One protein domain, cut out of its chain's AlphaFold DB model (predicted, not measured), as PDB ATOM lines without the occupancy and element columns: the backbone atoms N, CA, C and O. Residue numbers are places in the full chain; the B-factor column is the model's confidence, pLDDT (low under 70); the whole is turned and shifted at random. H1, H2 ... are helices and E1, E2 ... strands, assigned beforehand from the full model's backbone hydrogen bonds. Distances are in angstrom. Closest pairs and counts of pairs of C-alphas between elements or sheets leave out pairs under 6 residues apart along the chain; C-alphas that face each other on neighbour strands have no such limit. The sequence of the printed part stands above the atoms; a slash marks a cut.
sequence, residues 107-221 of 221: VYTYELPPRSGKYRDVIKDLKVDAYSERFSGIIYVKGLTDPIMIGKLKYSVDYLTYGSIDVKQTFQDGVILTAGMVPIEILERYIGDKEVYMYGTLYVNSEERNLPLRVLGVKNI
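What this domain is: This is residues 107 to 221 of the 221 residues of the protein "Regulator_TrmB domain-containing protein" of Palaeococcus pacificus DY20341 (UniProt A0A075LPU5). One twisted, curled sheet of six strands has three helices in a row over one of its faces, while its other face bears no named helix. H3 lies between H1 and H2, and the edge strand E6 lies beyond the part of the sheet that the helices cover. The printed part has 115 residues, with named elements in the order E1 H1 E2 H2 E3 E4 H3 E5 E6; the sheet's order is E3 E4 E2 E5 E1 E6, all antiparallel, and the class is mixed, helices and strands. The whole is compact, with a radius of gyration of the C-alphas of 13.7 A and spans of 42 by 28 by 20 A.

Where its parts are: E1, residues 107 to 118, begins at C-alpha 107 (24.333, -44.644, 8.817), spans 26.4 A and bends by 81 degrees at residue 114. H1 is residues 119 to 124. E2, residues 132 to 142, spans 26.1 A and bends by 82 degrees at residue 137. H2, residues 147 to 160, spans 19.1 A from C-alpha 147 (7.036, -17.494, 18.339). E3 is residues 164 to 170. E4, residues 174 to 183, spans 21.0 A and bends by 96 degrees at residue 180. H3 is residues 184 to 191. E5, residues 195 to 206, spans 28.2 A and bends by 79 degrees at residue 199. E6, residues 215 to 220, ends at C-alpha 220 (24.437, -50.146, 5.064).

How they stand to each other: Within hydrogen-bond range are N 107 and O 219, 2.8 A, between E1 and E6; N 110 and O 202, 2.8 A, between E1 and E5; N 201 and O 136, 2.7 A, between E5 and E2; N 139 and O 177, 2.9 A, between E2 and E4; and N 166 and O 178, 2.9 A, in the hairpin E3 and E4. Three split strand-helix-strand units, each with a strand between its two strands in the sheet, have right-handed crossovers: E1, H1, E2; E2, H2, E3; and E4, H3, E5. The helices are on the same face, in two layers with the sheet. H1 is over E1 at a height over the sheet of 8.2 A. H2, at 9.5 A, runs along the strands, at 9 degrees to E4 on the local plane. H3 touches H1, closest at the C-alphas of Arg 120 and Glu 188, 6.2 A, with a shallow tilt of 27 degrees, opposite ways. H3 touches H2, closest at the C-alphas of Leu 153 and Tyr 190, 6.3 A, with a shallow tilt of 16 degrees, opposite ways. H1 and H2 are apart. Every O i to N i+4 pair is within hydrogen-bond range in H1, H2 and H3.

The domain as a whole: The two C-alphas farthest apart are those of Gln 172 and Ile 221, 45.3 A. The printed part has no cut and no long link, and it ends at Ile 221, the chain's last residue. Mean pLDDT of the printed part is 94.7, and no printed residue is under 70.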
ATOM      1  N   VAL A 107      24.958 -45.467   7.771       97.31
ATOM      2  CA  VAL A 107      24.333 -44.644   8.817       97.31
ATOM      3  C   VAL A 107      24.593 -45.286  10.167       97.31
ATOM      4  O   VAL A 107      24.028 -46.331  10.494       97.31
ATOM      5  N   TYR A 108      25.417 -44.628  10.971       97.50
ATOM      6  CA  TYR A 108      25.679 -45.001  12.351       97.50
ATOM      7  C   TYR A 108      24.678 -44.294  13.261       97.50
ATOM      8  O   TYR A 108      24.575 -43.065  13.271       97.50
ATOM      9  N   THR A 109      23.926 -45.076  14.028       97.69
ATOM     10  CA  THR A 109      22.961 -44.572  15.006       97.69
ATOM     11  C   THR A 109      23.580 -44.639  16.395       97.69
ATOM     12  O   THR A 109      23.940 -45.722  16.857       97.69
ATOM     13  N   TYR A 110      23.692 -43.502  17.075       97.69
ATOM     14  CA  TYR A 110      24.291 -43.389  18.404       97.69
ATOM     15  C   TYR A 110      23.270 -42.937  19.436       97.69
ATOM     16  O   TYR A 110      22.434 -42.077  19.162       97.69
ATOM     17  N   GLU A 111      23.391 -43.450  20.653       97.81
ATOM     18  CA  GLU A 111      22.735 -42.846  21.805       97.81
ATOM     19  C   GLU A 111      23.459 -41.556  22.192       97.81
ATOM     20  O   GLU A 111      24.668 -41.555  22.444       97.81
ATOM     21  N   LEU A 112      22.702 -40.466  22.278       96.81
ATOM     22  CA  LEU A 112      23.162 -39.218  22.858       96.81
ATOM     23  C   LEU A 112      22.693 -39.147  24.317       96.81
ATOM     24  O   LEU A 112      21.503 -38.889  24.548       96.81
ATOM     25  N   PRO A 113      23.593 -39.353  25.302       96.44
ATOM     26  CA  PRO A 113      23.245 -39.160  26.704       96.44
ATOM     27  C   PRO A 113      22.861 -37.697  26.971       96.44
ATOM     28  O   PRO A 113      23.206 -36.825  26.168       96.44
ATOM     29  N   PRO A 114      22.190 -37.402  28.099       97.38
ATOM     30  CA  PRO A 114      21.880 -36.035  28.490       97.38
ATOM     31  C   PRO A 114      23.092 -35.110  28.458       97.38
ATOM     32  O   PRO A 114      24.129 -35.394  29.062       97.38
ATOM     33  N   ARG A 115      22.944 -33.990  27.753       95.94
ATOM     34  CA  ARG A 115      23.938 -32.921  27.672       95.94
ATOM     35  C   ARG A 115      23.288 -31.574  27.922       95.94
ATOM     36  O   ARG A 115      22.165 -31.328  27.483       95.94
ATOM     37  N   SER A 116      24.046 -30.703  28.573       97.06
ATOM     38  CA  SER A 116      23.641 -29.343  28.911       97.06
ATOM     39  C   SER A 116      24.743 -28.367  28.532       97.06
ATOM     40  O   SER A 116      25.922 -28.699  28.645       97.06
ATOM     41  N   GLY A 117      24.375 -27.154  28.142       96.50
ATOM     42  CA  GLY A 117      25.328 -26.094  27.818       96.50
ATOM     43  C   GLY A 117      24.836 -25.247  26.659       96.50
ATOM     44  O   GLY A 117      23.691 -25.382  26.232       96.50
ATOM     45  N   LYS A 118      25.689 -24.374  26.122       96.75
ATOM     46  CA  LYS A 118      25.361 -23.695  24.864       96.75
ATOM     47  C   LYS A 118      25.308 -24.722  23.741       96.75
ATOM     48  O   LYS A 118      26.213 -25.547  23.637       96.75
ATOM     49  N   TYR A 119      24.280 -24.657  22.897       95.88
ATOM     50  CA  TYR A 119      24.053 -25.666  21.862       95.88
ATOM     51  C   TYR A 119      25.297 -25.900  21.007       95.88
ATOM     52  O   TYR A 119      25.729 -27.041  20.876       95.88
ATOM     53  N   ARG A 120      25.923 -24.824  20.505       95.62
ATOM     54  CA  ARG A 120      27.137 -24.904  19.678       95.62
ATOM     55  C   ARG A 120      28.274 -25.671  20.357       95.62
ATOM     56  O   ARG A 120      28.962 -26.433  19.688       95.62
ATOM     57  N   ASP A 121      28.448 -25.503  21.663       94.56
ATOM     58  CA  ASP A 121      29.494 -26.195  22.418       94.56
ATOM     59  C   ASP A 121      29.133 -27.674  22.625       94.56
ATOM     60  O   ASP A 121      29.985 -28.544  22.470       94.56
ATOM     61  N   VAL A 122      27.854 -27.975  22.883       93.19
ATOM     62  CA  VAL A 122      27.347 -29.350  23.043       93.19
ATOM     63  C   VAL A 122      27.539 -30.185  21.774       93.19
ATOM     64  O   VAL A 122      27.888 -31.364  21.873       93.19
ATOM     65  N   ILE A 123      27.309 -29.595  20.596       92.38
ATOM     66  CA  ILE A 123      27.414 -30.301  19.310       92.38
ATOM     67  C   ILE A 123      28.812 -30.308  18.708       92.38
ATOM     68  O   ILE A 123      29.074 -31.120  17.827       92.38
ATOM     69  N   LYS A 124      29.716 -29.432  19.155       90.50
ATOM     70  CA  LYS A 124      31.070 -29.337  18.600       90.50
ATOM     71  C   LYS A 124      31.810 -30.672  18.673       90.50
ATOM     72  O   LYS A 124      32.436 -31.066  17.698       90.50
ATOM     73  N   ASP A 125      31.663 -31.384  19.787       83.81
ATOM     74  CA  ASP A 125      32.284 -32.699  20.009       83.81
ATOM     75  C   ASP A 125      31.528 -33.853  19.322       83.81
ATOM     76  O   ASP A 125      31.924 -35.014  19.423       83.81
ATOM     77  N   LEU A 126      30.397 -33.550  18.681       86.50
ATOM     78  CA  LEU A 126      29.555 -34.501  17.957       86.50
ATOM     79  C   LEU A 126      29.706 -34.362  16.440       86.50
ATOM     80  O   LEU A 126      29.244 -35.243  15.718       86.50
ATOM     81  N   LYS A 127      30.340 -33.276  15.981       88.62
ATOM     82  CA  LYS A 127      30.600 -33.028  14.571       88.62
ATOM     83  C   LYS A 127      31.801 -33.818  14.087       88.62
ATOM     84  O   LYS A 127      32.882 -33.739  14.672       88.62
ATOM     85  N   VAL A 128      31.610 -34.549  13.003       89.62
ATOM     86  CA  VAL A 128      32.639 -35.383  12.372       89.62
ATOM     87  C   VAL A 128      32.589 -35.202  10.862       89.62
ATOM     88  O   VAL A 128      31.633 -34.648  10.328       89.62
ATOM     89  N   ASP A 129      33.615 -35.676  10.158       89.94
ATOM     90  CA  ASP A 129      33.548 -35.745   8.700       89.94
ATOM     91  C   ASP A 129      32.476 -36.774   8.295       89.94
ATOM     92  O   ASP A 129      32.636 -37.987   8.477       89.94
ATOM     93  N   ALA A 130      31.323 -36.265   7.868       92.56
ATOM     94  CA  ALA A 130      30.123 -37.028   7.572       92.56
ATOM     95  C   ALA A 130      29.350 -36.385   6.417       92.56
ATOM     96  O   ALA A 130      29.354 -35.175   6.213       92.56
ATOM     97  N   TYR A 131      28.629 -37.220   5.677       92.56
ATOM     98  CA  TYR A 131      27.736 -36.816   4.596       92.56
ATOM     99  C   TYR A 131      26.459 -36.152   5.095       92.56
ATOM    100  O   TYR A 131      25.878 -35.342   4.381       92.56
ATOM    101  N   SER A 132      26.006 -36.518   6.296       91.94
ATOM    102  CA  SER A 132      24.960 -35.797   7.016       91.94
ATOM    103  C   SER A 132      24.914 -36.208   8.478       91.94
ATOM    104  O   SER A 132      25.147 -37.375   8.807       91.94
ATOM    105  N   GLU A 133      24.500 -35.277   9.331       94.81
ATOM    106  CA  GLU A 133      24.334 -35.492  10.765       94.81
ATOM    107  C   GLU A 133      22.936 -35.034  11.181       94.81
ATOM    108  O   GLU A 133      22.538 -33.887  10.947       94.81
ATOM    109  N   ARG A 134      22.161 -35.933  11.789       95.31
ATOM    110  CA  ARG A 134      20.771 -35.673  12.178       95.31
ATOM    111  C   ARG A 134      20.523 -36.063  13.626       95.31
ATOM    112  O   ARG A 134      21.074 -37.041  14.126       95.31
ATOM    113  N   PHE A 135      19.651 -35.322  14.292       96.75
ATOM    114  CA  PHE A 135      19.272 -35.536  15.681       96.75
ATOM    115  C   PHE A 135      17.787 -35.891  15.800       96.75
ATOM    116  O   PHE A 135      16.930 -35.268  15.174       96.75
ATOM    117  N   SER A 136      17.481 -36.883  16.636       98.00
ATOM    118  CA  SER A 136      16.121 -37.164  17.105       98.00
ATOM    119  C   SER A 136      16.094 -37.221  18.624       98.00
ATOM    120  O   SER A 136      16.939 -37.882  19.217       98.00
ATOM    121  N   GLY A 137      15.123 -36.588  19.267       98.00
ATOM    122  CA  GLY A 137      15.021 -36.598  20.722       98.00
ATOM    123  C   GLY A 137      14.342 -35.364  21.280       98.00
ATOM    124  O   GLY A 137      13.589 -34.677  20.589       98.00
ATOM    125  N   ILE A 138      14.612 -35.087  22.551       98.25
ATOM    126  CA  ILE A 138      14.036 -33.955  23.273       98.25
ATOM    127  C   ILE A 138      15.113 -32.893  23.466       98.25
ATOM    128  O   ILE A 138      16.251 -33.206  23.818       98.25
ATOM    129  N   ILE A 139      14.734 -31.636  23.242       98.12
ATOM    130  CA  ILE A 139      15.574 -30.460  23.464       98.12
ATOM    131  C   ILE A 139      14.762 -29.455  24.274       98.12
ATOM    132  O   ILE A 139      13.738 -28.964  23.805       98.12
ATOM    133  N   TYR A 140      15.217 -29.116  25.472       98.00
ATOM    134  CA  TYR A 140      14.817 -27.872  26.118       98.00
ATOM    135  C   TYR A 140      15.756 -26.763  25.652       98.00
ATOM    136  O   TYR A 140      16.974 -26.934  25.702       98.00
ATOM    137  N   VAL A 141      15.196 -25.643  25.196       97.75
ATOM    138  CA  VAL A 141      15.946 -24.477  24.720       97.75
ATOM    139  C   VAL A 141      15.574 -23.275  25.574       97.75
ATOM    140  O   VAL A 141      14.462 -22.749  25.484       97.75
ATOM    141  N   LYS A 142      16.520 -22.818  26.389       97.31
ATOM    142  CA  LYS A 142      16.358 -21.638  27.232       97.31
ATOM    143  C   LYS A 142      16.575 -20.368  26.412       97.31
ATOM    144  O   LYS A 142      17.496 -20.271  25.602       97.31
ATOM    145  N   GLY A 143      15.718 -19.379  26.619       92.56
ATOM    146  CA  GLY A 143      15.729 -18.100  25.909       92.56
ATOM    147  C   GLY A 143      15.150 -18.149  24.492       92.56
ATOM    148  O   GLY A 143      15.147 -17.123  23.815       92.56
ATOM    149  N   LEU A 144      14.649 -19.301  24.027       94.75
ATOM    150  CA  LEU A 144      13.860 -19.390  22.796       94.75
ATOM    151  C   LEU A 144      12.372 -19.260  23.138       94.75
ATOM    152  O   LEU A 144      11.686 -20.250  23.379       94.75
ATOM    153  N   THR A 145      11.891 -18.021  23.182       93.12
ATOM    154  CA  THR A 145      10.498 -17.691  23.530       93.12
ATOM    155  C   THR A 145       9.753 -16.963  22.413       93.12
ATOM    156  O   THR A 145       8.527 -16.948  22.424       93.12
ATOM    157  N   ASP A 146      10.466 -16.393  21.436       93.94
ATOM    158  CA  ASP A 146       9.862 -15.708  20.291       93.94
ATOM    159  C   ASP A 146       9.140 -16.710  19.362       93.94
ATOM    160  O   ASP A 146       9.804 -17.542  18.722       93.94
ATOM    161  N   PRO A 147       7.801 -16.620  19.220       92.25
ATOM    162  CA  PRO A 147       7.036 -17.494  18.339       92.25
ATOM    163  C   PRO A 147       7.476 -17.418  16.874       92.25
ATOM    164  O   PRO A 147       7.382 -18.416  16.161       92.25
ATOM    165  N   ILE A 148       7.982 -16.268  16.411       94.62
ATOM    166  CA  ILE A 148       8.442 -16.098  15.027       94.62
ATOM    167  C   ILE A 148       9.703 -16.929  14.790       94.62
ATOM    168  O   ILE A 148       9.801 -17.628  13.781       94.62
ATOM    169  N   MET A 149      10.662 -16.889  15.716       94.75
ATOM    170  CA  MET A 149      11.877 -17.707  15.634       94.75
ATOM    171  C   MET A 149      11.571 -19.203  15.700       94.75
ATOM    172  O   MET A 149      12.109 -19.967  14.897       94.75
ATOM    173  N   ILE A 150      10.663 -19.614  16.588       95.25
ATOM    174  CA  ILE A 150      10.193 -21.004  16.671       95.25
ATOM    175  C   ILE A 150       9.525 -21.420  15.353       95.25
ATOM    176  O   ILE A 150       9.827 -22.484  14.813       95.25
ATOM    177  N   GLY A 151       8.673 -20.558  14.791       95.38
ATOM    178  CA  GLY A 151       8.017 -20.787  13.505       95.38
ATOM    179  C   GLY A 151       9.004 -20.923  12.345       95.38
ATOM    180  O   GLY A 151       8.855 -21.826  11.525       95.38
ATOM    181  N   LYS A 152      10.051 -20.090  12.289       96.06
ATOM    182  CA  LYS A 152      11.109 -20.180  11.264       96.06
ATOM    183  C   LYS A 152      11.934 -21.461  11.379       96.06
ATOM    184  O   LYS A 152      12.269 -22.051  10.352       96.06
ATOM    185  N   LEU A 153      12.253 -21.882  12.604       96.12
ATOM    186  CA  LEU A 153      12.923 -23.154  12.862       96.12
ATOM    187  C   LEU A 153      12.052 -24.320  12.381       96.12
ATOM    188  O   LEU A 153      12.504 -25.111  11.558       96.12
ATOM    189  N   LYS A 154      10.790 -24.376  12.826       96.00
ATOM    190  CA  LYS A 154       9.840 -25.416  12.412       96.00
ATOM    191  C   LYS A 154       9.669 -25.449  10.894       96.00
ATOM    192  O   LYS A 154       9.780 -26.511  10.302       96.00
ATOM    193  N   TYR A 155       9.489 -24.293  10.257       93.44
ATOM    194  CA  TYR A 155       9.394 -24.201   8.800       93.44
ATOM    195  C   TYR A 155      10.640 -24.765   8.110       93.44
ATOM    196  O   TYR A 155      10.526 -25.588   7.212       93.44
ATOM    197  N   SER A 156      11.834 -24.358   8.546       92.31
ATOM    198  CA  SER A 156      13.081 -24.797   7.909       92.31
ATOM    199  C   SER A 156      13.292 -26.300   8.014       92.31
ATOM    200  O   SER A 156      13.816 -26.905   7.088       92.31
ATOM    201  N   VAL A 157      12.876 -26.906   9.122       93.06
ATOM    202  CA  VAL A 157      12.979 -28.351   9.301       93.06
ATOM    203  C   VAL A 157      11.897 -29.072   8.502       93.06
ATOM    204  O   VAL A 157      12.234 -29.858   7.621       93.06
ATOM    205  N   ASP A 158      10.628 -28.753   8.742       91.50
ATOM    206  CA  ASP A 158       9.492 -29.504   8.198       91.50
ATOM    207  C   ASP A 158       9.327 -29.336   6.675       91.50
ATOM    208  O   ASP A 158       8.750 -30.200   6.016       91.50
ATOM    209  N   TYR A 159       9.777 -28.210   6.103       87.06
ATOM    210  CA  TYR A 159       9.562 -27.901   4.681       87.06
ATOM    211  C   TYR A 159      10.799 -28.036   3.801       87.06
ATOM    212  O   TYR A 159      10.635 -28.160   2.585       87.06
ATOM    213  N   LEU A 160      12.004 -27.962   4.371       87.44
ATOM    214  CA  LEU A 160      13.255 -28.012   3.602       87.44
ATOM    215  C   LEU A 160      14.073 -29.271   3.889       87.44
ATOM    216  O   LEU A 160      15.121 -29.463   3.283       87.44
ATOM    217  N   THR A 161      13.626 -30.124   4.811       88.56
ATOM    218  CA  THR A 161      14.323 -31.363   5.162       88.56
ATOM    219  C   THR A 161      13.334 -32.504   5.362       88.56
ATOM    220  O   THR A 161      12.127 -32.289   5.396       88.56
ATOM    221  N   TYR A 162      13.855 -33.718   5.531       88.19
ATOM    222  CA  TYR A 162      13.067 -34.874   5.970       88.19
ATOM    223  C   TYR A 162      12.736 -34.852   7.476       88.19
ATOM    224  O   TYR A 162      12.008 -35.707   7.978       88.19
ATOM    225  N   GLY A 163      13.326 -33.923   8.230       92.25
ATOM    226  CA  GLY A 163      13.138 -33.848   9.669       92.25
ATOM    227  C   GLY A 163      11.797 -33.241  10.076       92.25
ATOM    228  O   GLY A 163      11.061 -32.688   9.263       92.25
ATOM    229  N   SER A 164      11.516 -33.292  11.375       95.25
ATOM    230  CA  SER A 164      10.376 -32.618  11.989       95.25
ATOM    231  C   SER A 164      10.732 -31.969  13.325       95.25
ATOM    232  O   SER A 164      11.559 -32.484  14.087       95.25
ATOM    233  N   ILE A 165      10.090 -30.837  13.628       96.62
ATOM    234  CA  ILE A 165      10.113 -30.220  14.964       96.62
ATOM    235  C   ILE A 165       8.701 -30.002  15.489       96.62
ATOM    236  O   ILE A 165       7.904 -29.276  14.895       96.62
ATOM    237  N   ASP A 166       8.436 -30.521  16.684       97.06
ATOM    238  CA  ASP A 166       7.206 -30.258  17.426       97.06
ATOM    239  C   ASP A 166       7.480 -29.487  18.713       97.06
ATOM    240  O   ASP A 166       8.362 -29.836  19.497       97.06
ATOM    241  N   VAL A 167       6.662 -28.467  18.968       95.75
ATOM    242  CA  VAL A 167       6.653 -27.737  20.238       95.75
ATOM    243  C   VAL A 167       5.772 -28.499  21.218       95.75
ATOM    244  O   VAL A 167       4.568 -28.620  21.004       95.75
ATOM    245  N   LYS A 168       6.360 -29.030  22.293       95.12
ATOM    246  CA  LYS A 168       5.606 -29.766  23.321       95.12
ATOM    247  C   LYS A 168       5.063 -28.846  24.397       95.12
ATOM    248  O   LYS A 168       3.916 -28.996  24.804       95.12
ATOM    249  N   GLN A 169       5.890 -27.917  24.863       93.25
ATOM    250  CA  GLN A 169       5.524 -27.015  25.944       93.25
ATOM    251  C   GLN A 169       6.346 -25.735  25.866       93.25
ATOM    252  O   GLN A 169       7.564 -25.786  25.689       93.25
ATOM    253  N   THR A 170       5.677 -24.601  26.042       92.19
ATOM    254  CA  THR A 170       6.310 -23.287  26.157       92.19
ATOM    255  C   THR A 170       6.313 -22.860  27.619       92.19
ATOM    256  O   THR A 170       5.311 -23.011  28.320       92.19
ATOM    257  N   PHE A 171       7.439 -22.323  28.070       92.50
ATOM    258  CA  PHE A 171       7.646 -21.761  29.400       92.50
ATOM    259  C   PHE A 171       7.927 -20.262  29.281       92.50
ATOM    260  O   PHE A 171       8.121 -19.734  28.187       92.50
ATOM    261  N   GLN A 172       7.967 -19.566  30.416       90.06
ATOM    262  CA  GLN A 172       8.313 -18.142  30.430       90.06
ATOM    263  C   GLN A 172       9.749 -17.881  29.952       90.06
ATOM    264  O   GLN A 172      10.020 -16.826  29.388       90.06
ATOM    265  N   ASP A 173      10.657 -18.836  30.159       93.50
ATOM    266  CA  ASP A 173      12.089 -18.693  29.906       93.50
ATOM    267  C   ASP A 173      12.628 -19.643  28.827       93.50
ATOM    268  O   ASP A 173      13.837 -19.689  28.606       93.50
ATOM    269  N   GLY A 174      11.772 -20.390  28.128       95.56
ATOM    270  CA  GLY A 174      12.214 -21.337  27.109       95.56
ATOM    271  C   GLY A 174      11.108 -22.223  26.553       95.56
ATOM    272  O   GLY A 174       9.920 -22.012  26.797       95.56
ATOM    273  N   VAL A 175      11.506 -23.244  25.801       97.62
ATOM    274  CA  VAL A 175      10.585 -24.158  25.118       97.62
ATOM    275  C   VAL A 175      11.140 -25.580  25.097       97.62
ATOM    276  O   VAL A 175      12.347 -25.781  24.961       97.62
ATOM    277  N   ILE A 176      10.260 -26.574  25.225       97.81
ATOM    278  CA  ILE A 176      10.581 -27.982  24.974       97.81
ATOM    279  C   ILE A 176      10.169 -28.332  23.547       97.81
ATOM    280  O   ILE A 176       8.995 -28.239  23.177       97.81
ATOM    281  N   LEU A 177      11.149 -28.788  22.776       97.81
ATOM    282  CA  LEU A 177      11.010 -29.269  21.413       97.81
ATOM    283  C   LEU A 177      11.211 -30.786  21.370       97.81
ATOM    284  O   LEU A 177      12.055 -31.343  22.075       97.81
ATOM    285  N   THR A 178      10.452 -31.455  20.512       98.06
ATOM    286  CA  THR A 178      10.758 -32.808  20.041       98.06
ATOM    287  C   THR A 178      11.282 -32.707  18.620       98.06
ATOM    288  O   THR A 178      10.627 -32.120  17.765       98.06
ATOM    289  N   ALA A 179      12.466 -33.261  18.390       97.69
ATOM    290  CA  ALA A 179      13.121 -33.323  17.093       97.69
ATOM    291  C   ALA A 179      13.021 -34.748  16.535       97.69
ATOM    292  O   ALA A 179      13.283 -35.711  17.261       97.69
ATOM    293  N   GLY A 180      12.687 -34.885  15.256       96.88
ATOM    294  CA  GLY A 180      12.786 -36.133  14.499       96.88
ATOM    295  C   GLY A 180      13.682 -35.932  13.283       96.88
ATOM    296  O   GLY A 180      13.390 -35.088  12.451       96.88
ATOM    297  N   MET A 181      14.779 -36.683  13.178       94.88
ATOM    298  CA  MET A 181      15.726 -36.656  12.048       94.88
ATOM    299  C   MET A 181      16.167 -35.245  11.606       94.88
ATOM    300  O   MET A 181      16.403 -35.000  10.425       94.88
ATOM    301  N   VAL A 182      16.303 -34.308  12.544       95.75
ATOM    302  CA  VAL A 182      16.589 -32.902  12.236       95.75
ATOM    303  C   VAL A 182      18.076 -32.711  11.953       95.75
ATOM    304  O   VAL A 182      18.880 -33.078  12.813       95.75
ATOM    305  N   PRO A 183      18.481 -32.110  10.819       94.12
ATOM    306  CA  PRO A 183      19.884 -31.794  10.576       94.12
ATOM    307  C   PRO A 183      20.473 -30.894  11.666       94.12
ATOM    308  O   PRO A 183      19.899 -29.855  12.011       94.12
ATOM    309  N   ILE A 184      21.637 -31.279  12.194       94.69
ATOM    310  CA  ILE A 184      22.301 -30.554  13.290       94.69
ATOM    311  C   ILE A 184      22.638 -29.116  12.879       94.69
ATOM    312  O   ILE A 184      22.491 -28.196  13.678       94.69
ATOM    313  N   GLU A 185      23.009 -28.895  11.619       92.75
ATOM    314  CA  GLU A 185      23.312 -27.560  11.091       92.75
ATOM    315  C   GLU A 185      22.120 -26.594  11.162       92.75
ATOM    316  O   GLU A 185      22.293 -25.399  11.418       92.75
ATOM    317  N   ILE A 186      20.892 -27.093  10.969       94.19
ATOM    318  CA  ILE A 186      19.690 -26.259  11.095       94.19
ATOM    319  C   ILE A 186      19.468 -25.892  12.556       94.19
ATOM    320  O   ILE A 186      19.234 -24.724  12.862       94.19
ATOM    321  N   LEU A 187      19.588 -26.855  13.470       95.56
ATOM    322  CA  LEU A 187      19.507 -26.566  14.899       95.56
ATOM    323  C   LEU A 187      20.576 -25.538  15.302       95.56
ATOM    324  O   LEU A 187      20.257 -24.539  15.939       95.56
ATOM    325  N   GLU A 188      21.819 -25.685  14.850       95.06
ATOM    326  CA  GLU A 188      22.890 -24.733  15.158       95.06
ATOM    327  C   GLU A 188      22.591 -23.315  14.662       95.06
ATOM    328  O   GLU A 188      22.870 -22.341  15.364       95.06
ATOM    329  N   ARG A 189      21.981 -23.179  13.481       94.94
ATOM    330  CA  ARG A 189      21.591 -21.876  12.925       94.94
ATOM    331  C   ARG A 189      20.574 -21.142  13.799       94.94
ATOM    332  O   ARG A 189      20.657 -19.923  13.919       94.94
ATOM    333  N   TYR A 190      19.606 -21.860  14.369       95.69
ATOM    334  CA  TYR A 190      18.476 -21.259  15.090       95.69
ATOM    335  C   TYR A 190      18.655 -21.206  16.607       95.69
ATOM    336  O   TYR A 190      18.125 -20.298  17.243       95.69
ATOM    337  N   ILE A 191      19.362 -22.178  17.185       96.25
ATOM    338  CA  ILE A 191      19.531 -22.318  18.638       96.25
ATOM    339  C   ILE A 191      20.999 -22.395  19.073       96.25
ATOM    340  O   ILE A 191      21.268 -22.625  20.247       96.25
ATOM    341  N   GLY A 192      21.957 -22.170  18.167       95.56
ATOM    342  CA  GLY A 192      23.395 -22.302  18.429       95.56
ATOM    343  C   GLY A 192      23.933 -21.478  19.599       95.56
ATOM    344  O   GLY A 192      24.826 -21.938  20.308       95.56
ATOM    345  N   ASP A 193      23.394 -20.279  19.813       95.88
ATOM    346  CA  ASP A 193      23.773 -19.362  20.895       95.88
ATOM    347  C   ASP A 193      22.987 -19.590  22.198       95.88
ATOM    348  O   ASP A 193      23.282 -18.946  23.209       95.88
ATOM    349  N   LYS A 194      21.991 -20.484  22.190       96.75
ATOM    350  CA  LYS A 194      21.092 -20.734  23.322       96.75
ATOM    351  C   LYS A 194      21.637 -21.804  24.256       96.75
ATOM    352  O   LYS A 194      22.328 -22.731  23.833       96.75
ATOM    353  N   GLU A 195      21.293 -21.682  25.535       97.69
ATOM    354  CA  GLU A 195      21.486 -22.762  26.502       97.69
ATOM    355  C   GLU A 195      20.450 -23.856  26.247       97.69
ATOM    356  O   GLU A 195      19.258 -23.577  26.092       97.69
ATOM    357  N   VAL A 196      20.905 -25.103  26.212       97.88
ATOM    358  CA  VAL A 196      20.065 -26.266  25.957       97.88
ATOM    359  C   VAL A 196      20.263 -27.345  27.006       97.88
ATOM    360  O   VAL A 196      21.319 -27.443  27.633       97.88
ATOM    361  N   TYR A 197      19.244 -28.185  27.138       97.69
ATOM    362  CA  TYR A 197      19.338 -29.524  27.704       97.69
ATOM    363  C   TYR A 197      18.773 -30.503  26.675       97.69
ATOM    364  O   TYR A 197      17.615 -30.364  26.279       97.69
ATOM    365  N   MET A 198      19.571 -31.464  26.210       97.44
ATOM    366  CA  MET A 198      19.160 -32.381  25.145       97.44
ATOM    367  C   MET A 198      19.621 -33.815  25.372       97.44
ATOM    368  O   MET A 198      20.672 -34.060  25.962       97.44
ATOM    369  N   TYR A 199      18.833 -34.759  24.872       97.81
ATOM    370  CA  TYR A 199      19.153 -36.185  24.846       97.81
ATOM    371  C   TYR A 199      18.350 -36.877  23.747       97.81
ATOM    372  O   TYR A 199      17.276 -36.409  23.355       97.81
ATOM    373  N   GLY A 200      18.860 -38.004  23.256       97.75
ATOM    374  CA  GLY A 200      18.175 -38.770  22.223       97.75
ATOM    375  C   GLY A 200      19.118 -39.611  21.381       97.75
ATOM    376  O   GLY A 200      19.897 -40.409  21.895       97.75
ATOM    377  N   THR A 201      19.018 -39.463  20.070       97.56
ATOM    378  CA  THR A 201      19.702 -40.286  19.079       97.56
ATOM    379  C   THR A 201      20.346 -39.409  18.017       97.56
ATOM    380  O   THR A 201      19.713 -38.493  17.490       97.56
ATOM    381  N   LEU A 202      21.599 -39.715  17.687       96.94
ATOM    382  CA  LEU A 202      22.321 -39.113  16.571       96.94
ATOM    383  C   LEU A 202      22.420 -40.111  15.427       96.94
ATOM    384  O   LEU A 202      22.774 -41.269  15.638       96.94
ATOM    385  N   TYR A 203      22.144 -39.642  14.222       96.56
ATOM    386  CA  TYR A 203      22.306 -40.377  12.979       96.56
ATOM    387  C   TYR A 203      23.434 -39.710  12.213       96.56
ATOM    388  O   TYR A 203      23.326 -38.536  11.862       96.56
ATOM    389  N   VAL A 204      24.513 -40.446  11.983       96.94
ATOM    390  CA  VAL A 204      25.686 -39.950  11.262       96.94
ATOM    391  C   VAL A 204      25.862 -40.810  10.029       96.94
ATOM    392  O   VAL A 204      26.117 -42.010  10.144       96.94
ATOM    393  N   ASN A 205      25.689 -40.210   8.856       96.12
ATOM    394  CA  ASN A 205      25.980 -40.869   7.595       96.12
ATOM    395  C   ASN A 205      27.447 -40.620   7.235       96.12
ATOM    396  O   ASN A 205      27.802 -39.498   6.895       96.12
ATOM    397  N   SER A 206      28.295 -41.639   7.322       95.94
ATOM    398  CA  SER A 206      29.744 -41.546   7.096       95.94
ATOM    399  C   SER A 206      30.295 -42.867   6.560       95.94
ATOM    400  O   SER A 206      29.611 -43.889   6.606       95.94
ATOM    401  N   GLU A 207      31.524 -42.872   6.042       94.94
ATOM    402  CA  GLU A 207      32.182 -44.124   5.625       94.94
ATOM    403  C   GLU A 207      32.441 -45.039   6.830       94.94
ATOM    404  O   GLU A 207      32.070 -46.213   6.841       94.94
ATOM    405  N   GLU A 208      32.989 -44.475   7.903       93.44
ATOM    406  CA  GLU A 208      33.420 -45.225   9.082       93.44
ATOM    407  C   GLU A 208      32.718 -44.755  10.362       93.44
ATOM    408  O   GLU A 208      31.962 -43.775  10.374       93.44
ATOM    409  N   ARG A 209      32.926 -45.499  11.454       92.19
ATOM    410  CA  ARG A 209      32.438 -45.129  12.784       92.19
ATOM    411  C   ARG A 209      33.321 -44.024  13.355       92.19
ATOM    412  O   ARG A 209      34.489 -44.259  13.652       92.19
ATOM    413  N   ASN A 210      32.714 -42.879  13.648       89.81
ATOM    414  CA  ASN A 210      33.475 -41.654  13.907       89.81
ATOM    415  C   ASN A 210      33.276 -41.072  15.313       89.81
ATOM    416  O   ASN A 210      33.970 -40.133  15.687       89.81
ATOM    417  N   LEU A 211      32.333 -41.606  16.101       93.06
ATOM    418  CA  LEU A 211      32.007 -41.065  17.422       93.06
ATOM    419  C   LEU A 211      32.281 -42.060  18.563       93.06
ATOM    420  O   LEU A 211      31.909 -43.240  18.463       93.06
ATOM    421  N   PRO A 212      32.825 -41.583  19.703       92.81
ATOM    422  CA  PRO A 212      33.039 -42.376  20.913       92.81
ATOM    423  C   PRO A 212      31.744 -42.538  21.735       92.81
ATOM    424  O   PRO A 212      31.761 -42.527  22.963       92.81
ATOM    425  N   LEU A 213      30.596 -42.663  21.064       95.00
ATOM    426  CA  LEU A 213      29.292 -42.881  21.686       95.00
ATOM    427  C   LEU A 213      28.872 -44.350  21.581       95.00
ATOM    428  O   LEU A 213      29.407 -45.121  20.771       95.00
ATOM    429  N   ARG A 214      27.881 -44.734  22.392       96.81
ATOM    430  CA  ARG A 214      27.253 -46.054  22.307       96.81
ATOM    431  C   ARG A 214      26.497 -46.169  20.986       96.81
ATOM    432  O   ARG A 214      25.568 -45.406  20.735       96.81
ATOM    433  N   VAL A 215      26.897 -47.130  20.156       96.81
ATOM    434  CA  VAL A 215      26.219 -47.443  18.893       96.81
ATOM    435  C   VAL A 215      24.962 -48.252  19.201       96.81
ATOM    436  O   VAL A 215      25.026 -49.270  19.886       96.81
ATOM    437  N   LEU A 216      23.828 -47.782  18.695       96.69
ATOM    438  CA  LEU A 216      22.532 -48.454  18.758       96.69
ATOM    439  C   LEU A 216      22.279 -49.317  17.517       96.69
ATOM    440  O   LEU A 216      21.558 -50.307  17.595       96.69
ATOM    441  N   GLY A 217      22.874 -48.956  16.379       96.06
ATOM    442  CA  GLY A 217      22.758 -49.707  15.134       96.06
ATOM    443  C   GLY A 217      23.589 -49.109  14.005       96.06
ATOM    444  O   GLY A 217      24.059 -47.973  14.097       96.06
ATOM    445  N   VAL A 218      23.754 -49.892  12.942       96.56
ATOM    446  CA  VAL A 218      24.415 -49.486  11.697       96.56
ATOM    447  C   VAL A 218      23.537 -49.923  10.533       96.56
ATOM    448  O   VAL A 218      23.041 -51.051  10.528       96.56
ATOM    449  N   LYS A 219      23.326 -49.030   9.566       95.19
ATOM    450  CA  LYS A 219      22.628 -49.334   8.314       95.19
ATOM    451  C   LYS A 219      23.584 -49.149   7.148       95.19
ATOM    452  O   LYS A 219      24.225 -48.105   7.053       95.19
ATOM    453  N   ASN A 220      23.625 -50.144   6.275       92.88
ATOM    454  CA  ASN A 220      24.437 -50.146   5.064       92.88
ATOM    455  C   ASN A 220      23.515 -50.030   3.842       92.88
ATOM    456  O   ASN A 220      22.327 -50.350   3.944       92.88
ATOM    457  N   ILE A 221      24.070 -49.554   2.728       86.50
ATOM    458  CA  ILE A 221      23.385 -49.444   1.429       86.50
ATOM    459  C   ILE A 221      23.289 -50.806   0.750       86.50
ATOM    460  O   ILE A 221      24.253 -51.594   0.882       86.50
TER     461      ILE A 221